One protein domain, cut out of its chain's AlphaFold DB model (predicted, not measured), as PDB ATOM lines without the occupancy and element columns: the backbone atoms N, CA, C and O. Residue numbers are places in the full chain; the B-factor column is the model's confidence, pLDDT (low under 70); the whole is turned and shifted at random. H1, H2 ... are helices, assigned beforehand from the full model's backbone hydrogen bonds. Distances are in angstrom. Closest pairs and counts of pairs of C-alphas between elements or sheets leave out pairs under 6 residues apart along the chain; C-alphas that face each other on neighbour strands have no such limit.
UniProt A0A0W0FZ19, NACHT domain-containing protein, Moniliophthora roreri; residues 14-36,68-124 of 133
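AT A GLANCE: This is residues 14 to 36 and 68 to 124 of the 133 residues of the protein "NACHT domain-containing protein" of Moniliophthora roreri (UniProt A0A0W0FZ19). Two long helices, H3 and H5, run roughly the same way along opposite sides of a flat body, and the long stretch of residues 86 to 105 folds back between them. H2 crosses over one face from the side of H5 to H3, H1 packs on H5 on that same face, and short H4 comes just before H5. The printed part has 80 residues with five named helices, H1 to H5 in order, and no named strand; the class is all helix. It is compact, with a radius of gyration of the C-alphas of 13.3 A, and spans 36 by 31 by 17 A.

HOW THE PARTS SIT: Start at H1, residues 14 to 19, which touches H5, residues 111 to 123; the closest C-alphas, of Leu 16 and Arg 120, are 5.5 A apart. They run opposite ways at 38 degrees, only just a steep tilt. Next, H2, residues 24 to 32, touches H3, residues 71 to 85, which meets it with residues 72 to 77 alone; the closest C-alphas, of Lys 32 and Ser 76, are 5.3 A apart, at a steep tilt of 67 degrees, opposite ways. H2 is close to H5 but not clearly touching, C-alphas 24 and 117 being closest at 7.3 A, about perpendicular at 82 degrees. H4, residues 106 to 109, is close to H5 but not clearly touching, C-alphas 107 and 113 being closest at 5.9 A. H3 and H5 are apart. In H1, H2, H3 and H5 every O i to N i+4 pair is within hydrogen-bond range; H4 is too short for such a pair.

IN THESE COORDINATES: Find C-alpha 14 at (209.017, 240.794, 283.309), where H1 begins. H2 measures 12.3 A from first to last C-alpha. H3 starts at C-alpha 71, (226.903, 233.497, 255.665), and measures 20.9 A. H5, 18.2 A, ends at C-alpha 123, (205.808, 234.890, 273.053).

THE WHOLE: Look for the two C-alphas farthest apart, of Asp 88 and Thr 103, at 38.8 A. Residues 37 to 67 are not printed, and C-alphas 36 and 68 are 16.7 A apart across this cut. The link from H3 to H4, 20 residues, is long; those from H1 to H2 and H4 to H5 are tight. The mean pLDDT of the printed part is 94.0, and no printed residue is under 70.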
ATOM      1  N   LYS A  14     208.252 241.537 282.290       91.56
ATOM      2  CA  LYS A  14     209.017 240.794 283.309       91.56
ATOM      3  C   LYS A  14     209.041 239.294 283.034       91.56
ATOM      4  O   LYS A  14     210.038 238.645 283.325       91.56
ATOM      5  N   ILE A  15     207.953 238.745 282.492       92.44
ATOM      6  CA  ILE A  15     207.891 237.331 282.101       92.44
ATOM      7  C   ILE A  15     208.813 237.091 280.902       92.44
ATOM      8  O   ILE A  15     209.598 236.149 280.919       92.44
ATOM      9  N   LEU A  16     208.772 237.962 279.891       93.62
ATOM     10  CA  LEU A  16     209.651 237.868 278.721       93.62
ATOM     11  C   LEU A  16     211.135 238.009 279.099       93.62
ATOM     12  O   LEU A  16     211.959 237.246 278.598       93.62
ATOM     13  N   ASP A  17     211.468 238.922 280.013       93.75
ATOM     14  CA  ASP A  17     212.825 239.073 280.556       93.75
ATOM     15  C   ASP A  17     213.276 237.850 281.355       93.75
ATOM     16  O   ASP A  17     214.431 237.443 281.237       93.75
ATOM     17  N   TRP A  18     212.371 237.230 282.116       95.00
ATOM     18  CA  TRP A  18     212.656 235.978 282.816       95.00
ATOM     19  C   TRP A  18     212.926 234.816 281.852       95.00
ATOM     20  O   TRP A  18     213.802 234.000 282.129       95.00
ATOM     21  N   ILE A  19     212.216 234.749 280.717       96.38
ATOM     22  CA  ILE A  19     212.446 233.712 279.703       96.38
ATOM     23  C   ILE A  19     213.860 233.842 279.126       96.38
ATOM     24  O   ILE A  19     214.588 232.858 279.071       96.38
ATOM     25  N   SER A  20     214.265 235.033 278.685       97.00
ATOM     26  CA  SER A  20     215.613 235.258 278.151       97.00
ATOM     27  C   SER A  20     215.949 236.734 278.168       97.00
ATOM     28  O   SER A  20     215.200 237.505 277.596       97.00
ATOM     29  N   SER A  21     217.088 237.148 278.712       95.06
ATOM     30  CA  SER A  21     217.540 238.547 278.664       95.06
ATOM     31  C   SER A  21     218.476 238.855 277.488       95.06
ATOM     32  O   SER A  21     219.121 239.899 277.486       95.06
ATOM     33  N   LEU A  22     218.614 237.943 276.518       96.12
ATOM     34  CA  LEU A  22     219.599 238.106 275.449       96.12
ATOM     35  C   LEU A  22     219.204 239.222 274.475       96.12
ATOM     36  O   LEU A  22     218.070 239.216 273.982       96.12
ATOM     37  N   PRO A  23     220.135 240.123 274.115       95.81
ATOM     38  CA  PRO A  23     219.874 241.221 273.194       95.81
ATOM     39  C   PRO A  23     219.910 240.738 271.732       95.81
ATOM     40  O   PRO A  23     220.729 241.166 270.922       95.81
ATOM     41  N   TYR A  24     219.000 239.830 271.359       95.69
ATOM     42  CA  TYR A  24     218.974 239.195 270.033       95.69
ATOM     43  C   TYR A  24     218.900 240.201 268.870       95.69
ATOM     44  O   TYR A  24     219.500 239.966 267.819       95.69
ATOM     45  N   GLN A  25     218.227 241.339 269.073       95.81
ATOM     46  CA  GLN A  25     218.177 242.425 268.092       95.81
ATOM     47  C   GLN A  25     219.533 243.106 267.901       95.81
ATOM     48  O   GLN A  25     219.887 243.457 266.780       95.81
ATOM     49  N   GLU A  26     220.331 243.265 268.956       97.00
ATOM     50  CA  GLU A  26     221.670 243.848 268.837       97.00
ATOM     51  C   GLU A  26     222.603 242.922 268.055       97.00
ATOM     52  O   GLU A  26     223.360 243.388 267.202       97.00
ATOM     53  N   TYR A  27     222.489 241.604 268.257       96.62
ATOM     54  CA  TYR A  27     223.223 240.614 267.464       96.62
ATOM     55  C   TYR A  27     222.842 240.668 265.989       96.62
ATOM     56  O   TYR A  27     223.715 240.645 265.119       96.62
ATOM     57  N   HIS A  28     221.547 240.790 265.696       97.75
ATOM     58  CA  HIS A  28     221.082 240.984 264.331       97.75
ATOM     59  C   HIS A  28     221.627 242.281 263.731       97.75
ATOM     60  O   HIS A  28     222.251 242.241 262.673       97.75
ATOM     61  N   ASN A  29     221.499 243.403 264.442       97.38
ATOM     62  CA  ASN A  29     222.008 244.703 264.009       97.38
ATOM     63  C   ASN A  29     223.519 244.680 263.756       97.38
ATOM     64  O   ASN A  29     223.988 245.284 262.795       97.38
ATOM     65  N   HIS A  30     224.292 243.958 264.571       95.81
ATOM     66  CA  HIS A  30     225.724 243.756 264.354       95.81
ATOM     67  C   HIS A  30     226.006 243.033 263.028       95.81
ATOM     68  O   HIS A  30     226.869 243.451 262.252       95.81
ATOM     69  N   HIS A  31     225.265 241.963 262.732       94.88
ATOM     70  CA  HIS A  31     225.424 241.240 261.473       94.88
ATOM     71  C   HIS A  31     224.871 242.011 260.274       94.88
ATOM     72  O   HIS A  31     225.500 241.962 259.227       94.88
ATOM     73  N   LYS A  32     223.796 242.780 260.426       95.69
ATOM     74  CA  LYS A  32     223.216 243.633 259.379       95.69
ATOM     75  C   LYS A  32     224.080 244.848 259.044       95.69
ATOM     76  O   LYS A  32     224.078 245.308 257.906       95.69
ATOM     77  N   ARG A  33     224.821 245.382 260.022       94.00
ATOM     78  CA  ARG A  33     225.686 246.557 259.830       94.00
ATOM     79  C   ARG A  33     226.601 246.355 258.622       94.00
ATOM     80  O   ARG A  33     227.047 245.241 258.378       94.00
ATOM     81  N   ASP A  34     226.887 247.399 257.858       90.25
ATOM     82  CA  ASP A  34     227.814 247.340 256.715       90.25
ATOM     83  C   ASP A  34     227.382 246.412 255.558       90.25
ATOM     84  O   ASP A  34     228.158 246.185 254.629       90.25
ATOM     85  N   VAL A  35     226.157 245.869 255.571       92.62
ATOM     86  CA  VAL A  35     225.576 245.240 254.379       92.62
ATOM     87  C   VAL A  35     225.285 246.349 253.369       92.62
ATOM     88  O   VAL A  35     224.429 247.203 253.595       92.62
ATOM     89  N   LEU A  36     226.026 246.355 252.261       91.75
ATOM     90  CA  LEU A  36     225.831 247.326 251.187       91.75
ATOM     91  C   LEU A  36     224.581 246.982 250.379       91.75
ATOM     92  O   LEU A  36     224.244 245.807 250.214       91.75
ATOM     93  N   GLY A  68     234.151 232.594 256.951       90.25
ATOM     94  CA  GLY A  68     234.367 233.929 256.380       90.25
ATOM     95  C   GLY A  68     233.591 234.249 255.094       90.25
ATOM     96  O   GLY A  68     233.553 235.410 254.711       90.25
ATOM     97  N   ALA A  69     232.875 233.297 254.478       92.50
ATOM     98  CA  ALA A  69     232.092 233.525 253.248       92.50
ATOM     99  C   ALA A  69     230.864 234.459 253.393       92.50
ATOM    100  O   ALA A  69     229.996 234.476 252.529       92.50
ATOM    101  N   GLY A  70     230.717 235.177 254.510       92.56
ATOM    102  CA  GLY A  70     229.608 236.116 254.707       92.56
ATOM    103  C   GLY A  70     228.248 235.482 255.027       92.56
ATOM    104  O   GLY A  70     227.246 236.186 255.031       92.56
ATOM    105  N   LYS A  71     228.176 234.187 255.361       95.12
ATOM    106  CA  LYS A  71     226.903 233.497 255.665       95.12
ATOM    107  C   LYS A  71     226.039 234.225 256.703       95.12
ATOM    108  O   LYS A  71     224.852 234.397 256.482       95.12
ATOM    109  N   SER A  72     226.622 234.713 257.800       94.81
ATOM    110  CA  SER A  72     225.860 235.453 258.821       94.81
ATOM    111  C   SER A  72     225.312 236.794 258.310       94.81
ATOM    112  O   SER A  72     224.251 237.217 258.762       94.81
ATOM    113  N   LYS A  73     225.992 237.438 257.347       95.75
ATOM    114  CA  LYS A  73     225.493 238.637 256.647       95.75
ATOM    115  C   LYS A  73     224.301 238.265 255.760       95.75
ATOM    116  O   LYS A  73     223.264 238.910 255.843       95.75
ATOM    117  N   LEU A  74     224.402 237.170 255.004       96.75
ATOM    118  CA  LEU A  74     223.287 236.639 254.207       96.75
ATOM    119  C   LEU A  74     222.074 236.284 255.075       96.75
ATOM    120  O   LEU A  74     220.957 236.653 254.739       96.75
ATOM    121  N   VAL A  75     222.284 235.666 256.240       97.00
ATOM    122  CA  VAL A  75     221.197 235.401 257.197       97.00
ATOM    123  C   VAL A  75     220.558 236.699 257.700       97.00
ATOM    124  O   VAL A  75     219.345 236.740 257.854       97.00
ATOM    125  N   SER A  76     221.326 237.774 257.927       97.38
ATOM    126  CA  SER A  76     220.719 239.069 258.281       97.38
ATOM    127  C   SER A  76     219.835 239.635 257.164       97.38
ATOM    128  O   SER A  76     218.776 240.170 257.457       97.38
ATOM    129  N   ILE A  77     220.202 239.431 255.896       97.50
ATOM    130  CA  ILE A  77     219.375 239.833 254.749       97.50
ATOM    131  C   ILE A  77     218.076 239.016 254.700       97.50
ATOM    132  O   ILE A  77     217.006 239.588 254.522       97.50
ATOM    133  N   VAL A  78     218.151 237.701 254.931       97.31
ATOM    134  CA  VAL A  78     216.965 236.829 255.015       97.31
ATOM    135  C   VAL A  78     216.038 237.255 256.153       97.31
ATOM    136  O   VAL A  78     214.829 237.327 255.968       97.31
ATOM    137  N   VAL A  79     216.583 237.567 257.333       96.94
ATOM    138  CA  VAL A  79     215.776 238.040 258.469       96.94
ATOM    139  C   VAL A  79     215.044 239.336 258.121       96.94
ATOM    140  O   VAL A  79     213.860 239.438 258.419       96.94
ATOM    141  N   GLU A  80     215.699 240.288 257.457       96.12
ATOM    142  CA  GLU A  80     215.072 241.547 257.029       96.12
ATOM    143  C   GLU A  80     213.961 241.329 255.996       96.12
ATOM    144  O   GLU A  80     212.878 241.896 256.130       96.12
ATOM    145  N   ASP A  81     214.194 240.473 255.000       95.62
ATOM    146  CA  ASP A  81     213.187 240.124 253.992       95.62
ATOM    147  C   ASP A  81     211.957 239.446 254.623       95.62
ATOM    148  O   ASP A  81     210.814 239.796 254.312       95.62
ATOM    149  N   LEU A  82     212.165 238.518 255.564       95.00
ATOM    150  CA  LEU A  82     211.077 237.860 256.294       95.00
ATOM    151  C   LEU A  82     210.344 238.829 257.225       95.00
ATOM    152  O   LEU A  82     209.119 238.800 257.283       95.00
ATOM    153  N   GLN A  83     211.066 239.711 257.922       93.00
ATOM    154  CA  GLN A  83     210.451 240.753 258.744       93.00
ATOM    155  C   GLN A  83     209.529 241.629 257.907       93.00
ATOM    156  O   GLN A  83     208.386 241.806 258.308       93.00
ATOM    157  N   GLN A  84     209.996 242.123 256.756       92.81
ATOM    158  CA  GLN A  84     209.200 242.935 255.830       92.81
ATOM    159  C   GLN A  84     207.980 242.172 255.311       92.81
ATOM    160  O   GLN A  84     206.874 242.702 255.317       92.81
ATOM    161  N   SER A  85     208.161 240.906 254.934       90.88
ATOM    162  CA  SER A  85     207.079 240.068 254.403       90.88
ATOM    163  C   SER A  85     205.979 239.785 255.429       90.88
ATOM    164  O   SER A  85     204.830 239.578 255.051       90.88
ATOM    165  N   PHE A  86     206.317 239.772 256.720       88.50
ATOM    166  CA  PHE A  86     205.377 239.475 257.803       88.50
ATOM    167  C   PHE A  86     204.815 240.724 258.493       88.50
ATOM    168  O   PHE A  86     204.044 240.576 259.438       88.50
ATOM    169  N   GLN A  87     205.162 241.945 258.057       83.81
ATOM    170  CA  GLN A  87     204.681 243.180 258.706       83.81
ATOM    171  C   GLN A  87     203.151 243.267 258.754       83.81
ATOM    172  O   GLN A  87     202.595 243.691 259.769       83.81
ATOM    173  N   ASP A  88     202.483 242.814 257.691       80.50
ATOM    174  CA  ASP A  88     201.026 242.893 257.552       80.50
ATOM    175  C   ASP A  88     200.300 241.586 257.924       80.50
ATOM    176  O   ASP A  88     199.070 241.562 258.019       80.50
ATOM    177  N   ASP A  89     201.038 240.498 258.172       82.88
ATOM    178  CA  ASP A  89     200.465 239.199 258.524       82.88
ATOM    179  C   ASP A  89     200.504 238.961 260.039       82.88
ATOM    180  O   ASP A  89     201.516 238.578 260.627       82.88
ATOM    181  N   VAL A  90     199.344 239.121 260.676       75.62
ATOM    182  CA  VAL A  90     199.164 238.919 262.121       75.62
ATOM    183  C   VAL A  90     199.386 237.474 262.584       75.62
ATOM    184  O   VAL A  90     199.540 237.238 263.789       75.62
ATOM    185  N   HIS A  91     199.383 236.505 261.667       80.06
ATOM    186  CA  HIS A  91     199.574 235.088 261.968       80.06
ATOM    187  C   HIS A  91     201.029 234.644 261.819       80.06
ATOM    188  O   HIS A  91     201.440 233.688 262.484       80.06
ATOM    189  N   SER A  92     201.824 235.353 261.019       85.75
ATOM    190  CA  SER A  92     203.230 235.031 260.805       85.75
ATOM    191  C   SER A  92     204.114 235.629 261.894       85.75
ATOM    192  O   SER A  92     204.065 236.818 262.205       85.75
ATOM    193  N   ARG A  93     204.953 234.789 262.504       89.12
ATOM    194  CA  ARG A  93     205.927 235.196 263.523       89.12
ATOM    195  C   ARG A  93     207.318 234.756 263.113       89.12
ATOM    196  O   ARG A  93     207.526 233.597 262.765       89.12
ATOM    197  N   LEU A  94     208.275 235.671 263.227       93.56
ATOM    198  CA  LEU A  94     209.686 235.387 263.007       93.56
ATOM    199  C   LEU A  94     210.430 235.347 264.339       93.56
ATOM    200  O   LEU A  94     210.290 236.246 265.169       93.56
ATOM    201  N   ALA A  95     211.265 234.327 264.507       96.31
ATOM    202  CA  ALA A  95     212.268 234.276 265.555       96.31
ATOM    203  C   ALA A  95     213.601 233.824 264.961       96.31
ATOM    204  O   ALA A  95     213.640 232.981 264.065       96.31
ATOM    205  N   PHE A  96     214.694 234.387 265.459       97.69
ATOM    206  CA  PHE A  96     216.036 234.104 264.965       97.69
ATOM    207  C   PHE A  96     217.061 234.122 266.098       97.69
ATOM    208  O   PHE A  96     216.838 234.669 267.180       97.69
ATOM    209  N   PHE A  97     218.218 233.515 265.844       97.94
ATOM    210  CA  PHE A  97     219.322 233.478 266.792       97.94
ATOM    211  C   PHE A  97     220.667 233.439 266.063       97.94
ATOM    212  O   PHE A  97     220.813 232.748 265.057       97.94
ATOM    213  N   TYR A  98     221.664 234.139 266.604       97.06
ATOM    214  CA  TYR A  98     223.034 234.132 266.089       97.06
ATOM    215  C   TYR A  98     223.963 233.434 267.078       97.06
ATOM    216  O   TYR A  98     224.426 234.051 268.042       97.06
ATOM    217  N   CYS A  99     224.267 232.164 266.815       96.12
ATOM    218  CA  CYS A  99     225.217 231.413 267.627       96.12
ATOM    219  C   CYS A  99     226.629 232.000 267.513       96.12
ATOM    220  O   CYS A  99     227.083 232.343 266.419       96.12
ATOM    221  N   SER A 100     227.335 232.068 268.638       94.19
ATOM    222  CA  SER A 100     228.728 232.512 268.712       94.19
ATOM    223  C   SER A 100     229.543 231.551 269.566       94.19
ATOM    224  O   SER A 100     229.003 230.872 270.435       94.19
ATOM    225  N   ARG A 101     230.845 231.475 269.286       92.00
ATOM    226  CA  ARG A 101     231.839 230.772 270.116       92.00
ATOM    227  C   ARG A 101     232.751 231.748 270.859       92.00
ATOM    228  O   ARG A 101     233.787 231.335 271.368       92.00
ATOM    229  N   ASP A 102     232.395 233.031 270.859       93.94
ATOM    230  CA  ASP A 102     233.095 234.046 271.632       93.94
ATOM    231  C   ASP A 102     232.998 233.703 273.122       93.94
ATOM    232  O   ASP A 102     231.908 233.504 273.658       93.94
ATOM    233  N   THR A 103     234.144 233.607 273.790       94.56
ATOM    234  CA  THR A 103     234.198 233.277 275.215       94.56
ATOM    235  C   THR A 103     233.704 234.419 276.098       94.56
ATOM    236  O   THR A 103     233.447 234.180 277.276       94.56
ATOM    237  N   ALA A 104     233.565 235.635 275.559       95.81
ATOM    238  CA  ALA A 104     232.917 236.752 276.240       95.81
ATOM    239  C   ALA A 104     231.381 236.619 276.291       95.81
ATOM    240  O   ALA A 104     230.762 237.231 277.154       95.81
ATOM    241  N   GLU A 105     230.785 235.802 275.413       94.81
ATOM    242  CA  GLU A 105     229.333 235.581 275.309       94.81
ATOM    243  C   GLU A 105     228.991 234.074 275.273       94.81
ATOM    244  O   GLU A 105     228.428 233.563 274.291       94.81
ATOM    245  N   PRO A 106     229.364 233.303 276.313       95.44
ATOM    246  CA  PRO A 106     229.240 231.846 276.317       95.44
ATOM    247  C   PRO A 106     227.798 231.358 276.129       95.44
ATOM    248  O   PRO A 106     227.579 230.302 275.528       95.44
ATOM    249  N   GLU A 107     226.807 232.121 276.583       96.50
ATOM    250  CA  GLU A 107     225.381 231.844 276.419       96.50
ATOM    251  C   GLU A 107     224.966 231.683 274.950       96.50
ATOM    252  O   GLU A 107     224.079 230.886 274.642       96.50
ATOM    253  N   ARG A 108     225.663 232.330 274.008       96.12
ATOM    254  CA  ARG A 108     225.384 232.216 272.567       96.12
ATOM    255  C   ARG A 108     225.802 230.880 271.949       96.12
ATOM    256  O   ARG A 108     225.545 230.650 270.767       96.12
ATOM    257  N   SER A 109     226.424 229.999 272.725       95.88
ATOM    258  CA  SER A 109     226.785 228.636 272.317       95.88
ATOM    259  C   SER A 109     225.935 227.555 272.993       95.88
ATOM    260  O   SER A 109     226.061 226.376 272.661       95.88
ATOM    261  N   GLN A 110     225.069 227.939 273.934       97.06
ATOM    262  CA  GLN A 110     224.371 227.008 274.813       97.06
ATOM    263  C   GLN A 110     222.922 226.761 274.349       97.06
ATOM    264  O   GLN A 110     222.147 227.712 274.218       97.06
ATOM    265  N   PRO A 111     222.498 225.498 274.136       97.19
ATOM    266  CA  PRO A 111     221.178 225.187 273.577       97.19
ATOM    267  C   PRO A 111     219.984 225.746 274.368       97.19
ATOM    268  O   PRO A 111     219.003 226.186 273.771       97.19
ATOM    269  N   ASN A 112     220.061 225.768 275.703       97.69
ATOM    270  CA  ASN A 112     219.013 226.328 276.564       97.69
ATOM    271  C   ASN A 112     218.797 227.821 276.292       97.69
ATOM    272  O   ASN A 112     217.656 228.266 276.220       97.69
ATOM    273  N   HIS A 113     219.873 228.580 276.076       97.81
ATOM    274  CA  HIS A 113     219.802 230.007 275.773       97.81
ATOM    275  C   HIS A 113     219.261 230.283 274.364       97.81
ATOM    276  O   HIS A 113     218.505 231.240 274.184       97.81
ATOM    277  N   VAL A 114     219.579 229.421 273.390       97.69
ATOM    278  CA  VAL A 114     218.995 229.480 272.039       97.69
ATOM    279  C   VAL A 114     217.477 229.327 272.117       97.69
ATOM    280  O   VAL A 114     216.741 230.204 271.666       97.69
ATOM    281  N   ILE A 115     216.999 228.243 272.736       98.06
ATOM    282  CA  ILE A 115     215.563 227.946 272.833       98.06
ATOM    283  C   ILE A 115     214.839 229.030 273.636       98.06
ATOM    284  O   ILE A 115     213.784 229.498 273.217       98.06
ATOM    285  N   ALA A 116     215.420 229.474 274.752       98.00
ATOM    286  CA  ALA A 116     214.871 230.544 275.575       98.00
ATOM    287  C   ALA A 116     214.708 231.859 274.793       98.00
ATOM    288  O   ALA A 116     213.653 232.488 274.843       98.00
ATOM    289  N   SER A 117     215.722 232.265 274.023       97.81
ATOM    290  CA  SER A 117     215.649 233.477 273.198       97.81
ATOM    291  C   SER A 117     214.563 233.379 272.123       97.81
ATOM    292  O   SER A 117     213.769 234.307 271.959       97.81
ATOM    293  N   LEU A 118     214.464 232.234 271.438       97.62
ATOM    294  CA  LEU A 118     213.410 231.996 270.449       97.62
ATOM    295  C   LEU A 118     212.016 231.996 271.099       97.62
ATOM    296  O   LEU A 118     211.091 232.617 270.577       97.62
ATOM    297  N   ALA A 119     211.866 231.375 272.271       97.06
ATOM    298  CA  ALA A 119     210.611 231.360 273.020       97.06
ATOM    299  C   ALA A 119     210.181 232.770 273.453       97.06
ATOM    300  O   ALA A 119     209.004 233.109 273.316       97.06
ATOM    301  N   ARG A 120     211.116 233.620 273.907       96.12
ATOM    302  CA  ARG A 120     210.839 235.039 274.200       96.12
ATOM    303  C   ARG A 120     210.303 235.758 272.964       96.12
ATOM    304  O   ARG A 120     209.291 236.450 273.063       96.12
ATOM    305  N   GLN A 121     210.966 235.597 271.820       95.31
ATOM    306  CA  GLN A 121     210.578 236.252 270.566       95.31
ATOM    307  C   GLN A 121     209.166 235.844 270.132       95.31
ATOM    308  O   GLN A 121     208.326 236.711 269.890       95.31
ATOM    309  N   LEU A 122     208.863 234.543 270.133       93.31
ATOM    310  CA  LEU A 122     207.554 234.018 269.726       93.31
ATOM    311  C   LEU A 122     206.431 234.331 270.727       93.31
ATOM    312  O   LEU A 122     205.273 234.438 270.332       93.31
ATOM    313  N   SER A 123     206.769 234.512 272.006       92.38
ATOM    314  CA  SER A 123     205.808 234.890 273.053       92.38
ATOM    315  C   SER A 123     205.543 236.397 273.107       92.38
ATOM    316  O   SER A 123     204.577 236.835 273.734       92.38
ATOM    317  N   SER A 124     206.392 237.214 272.476       85.50
ATOM    318  CA  SER A 124     206.165 238.654 272.398       85.50
ATOM    319  C   SER A 124     204.932 238.947 271.534       85.50
ATOM    320  O   SER A 124     204.674 238.281 270.535       85.50
TER     321      SER A 124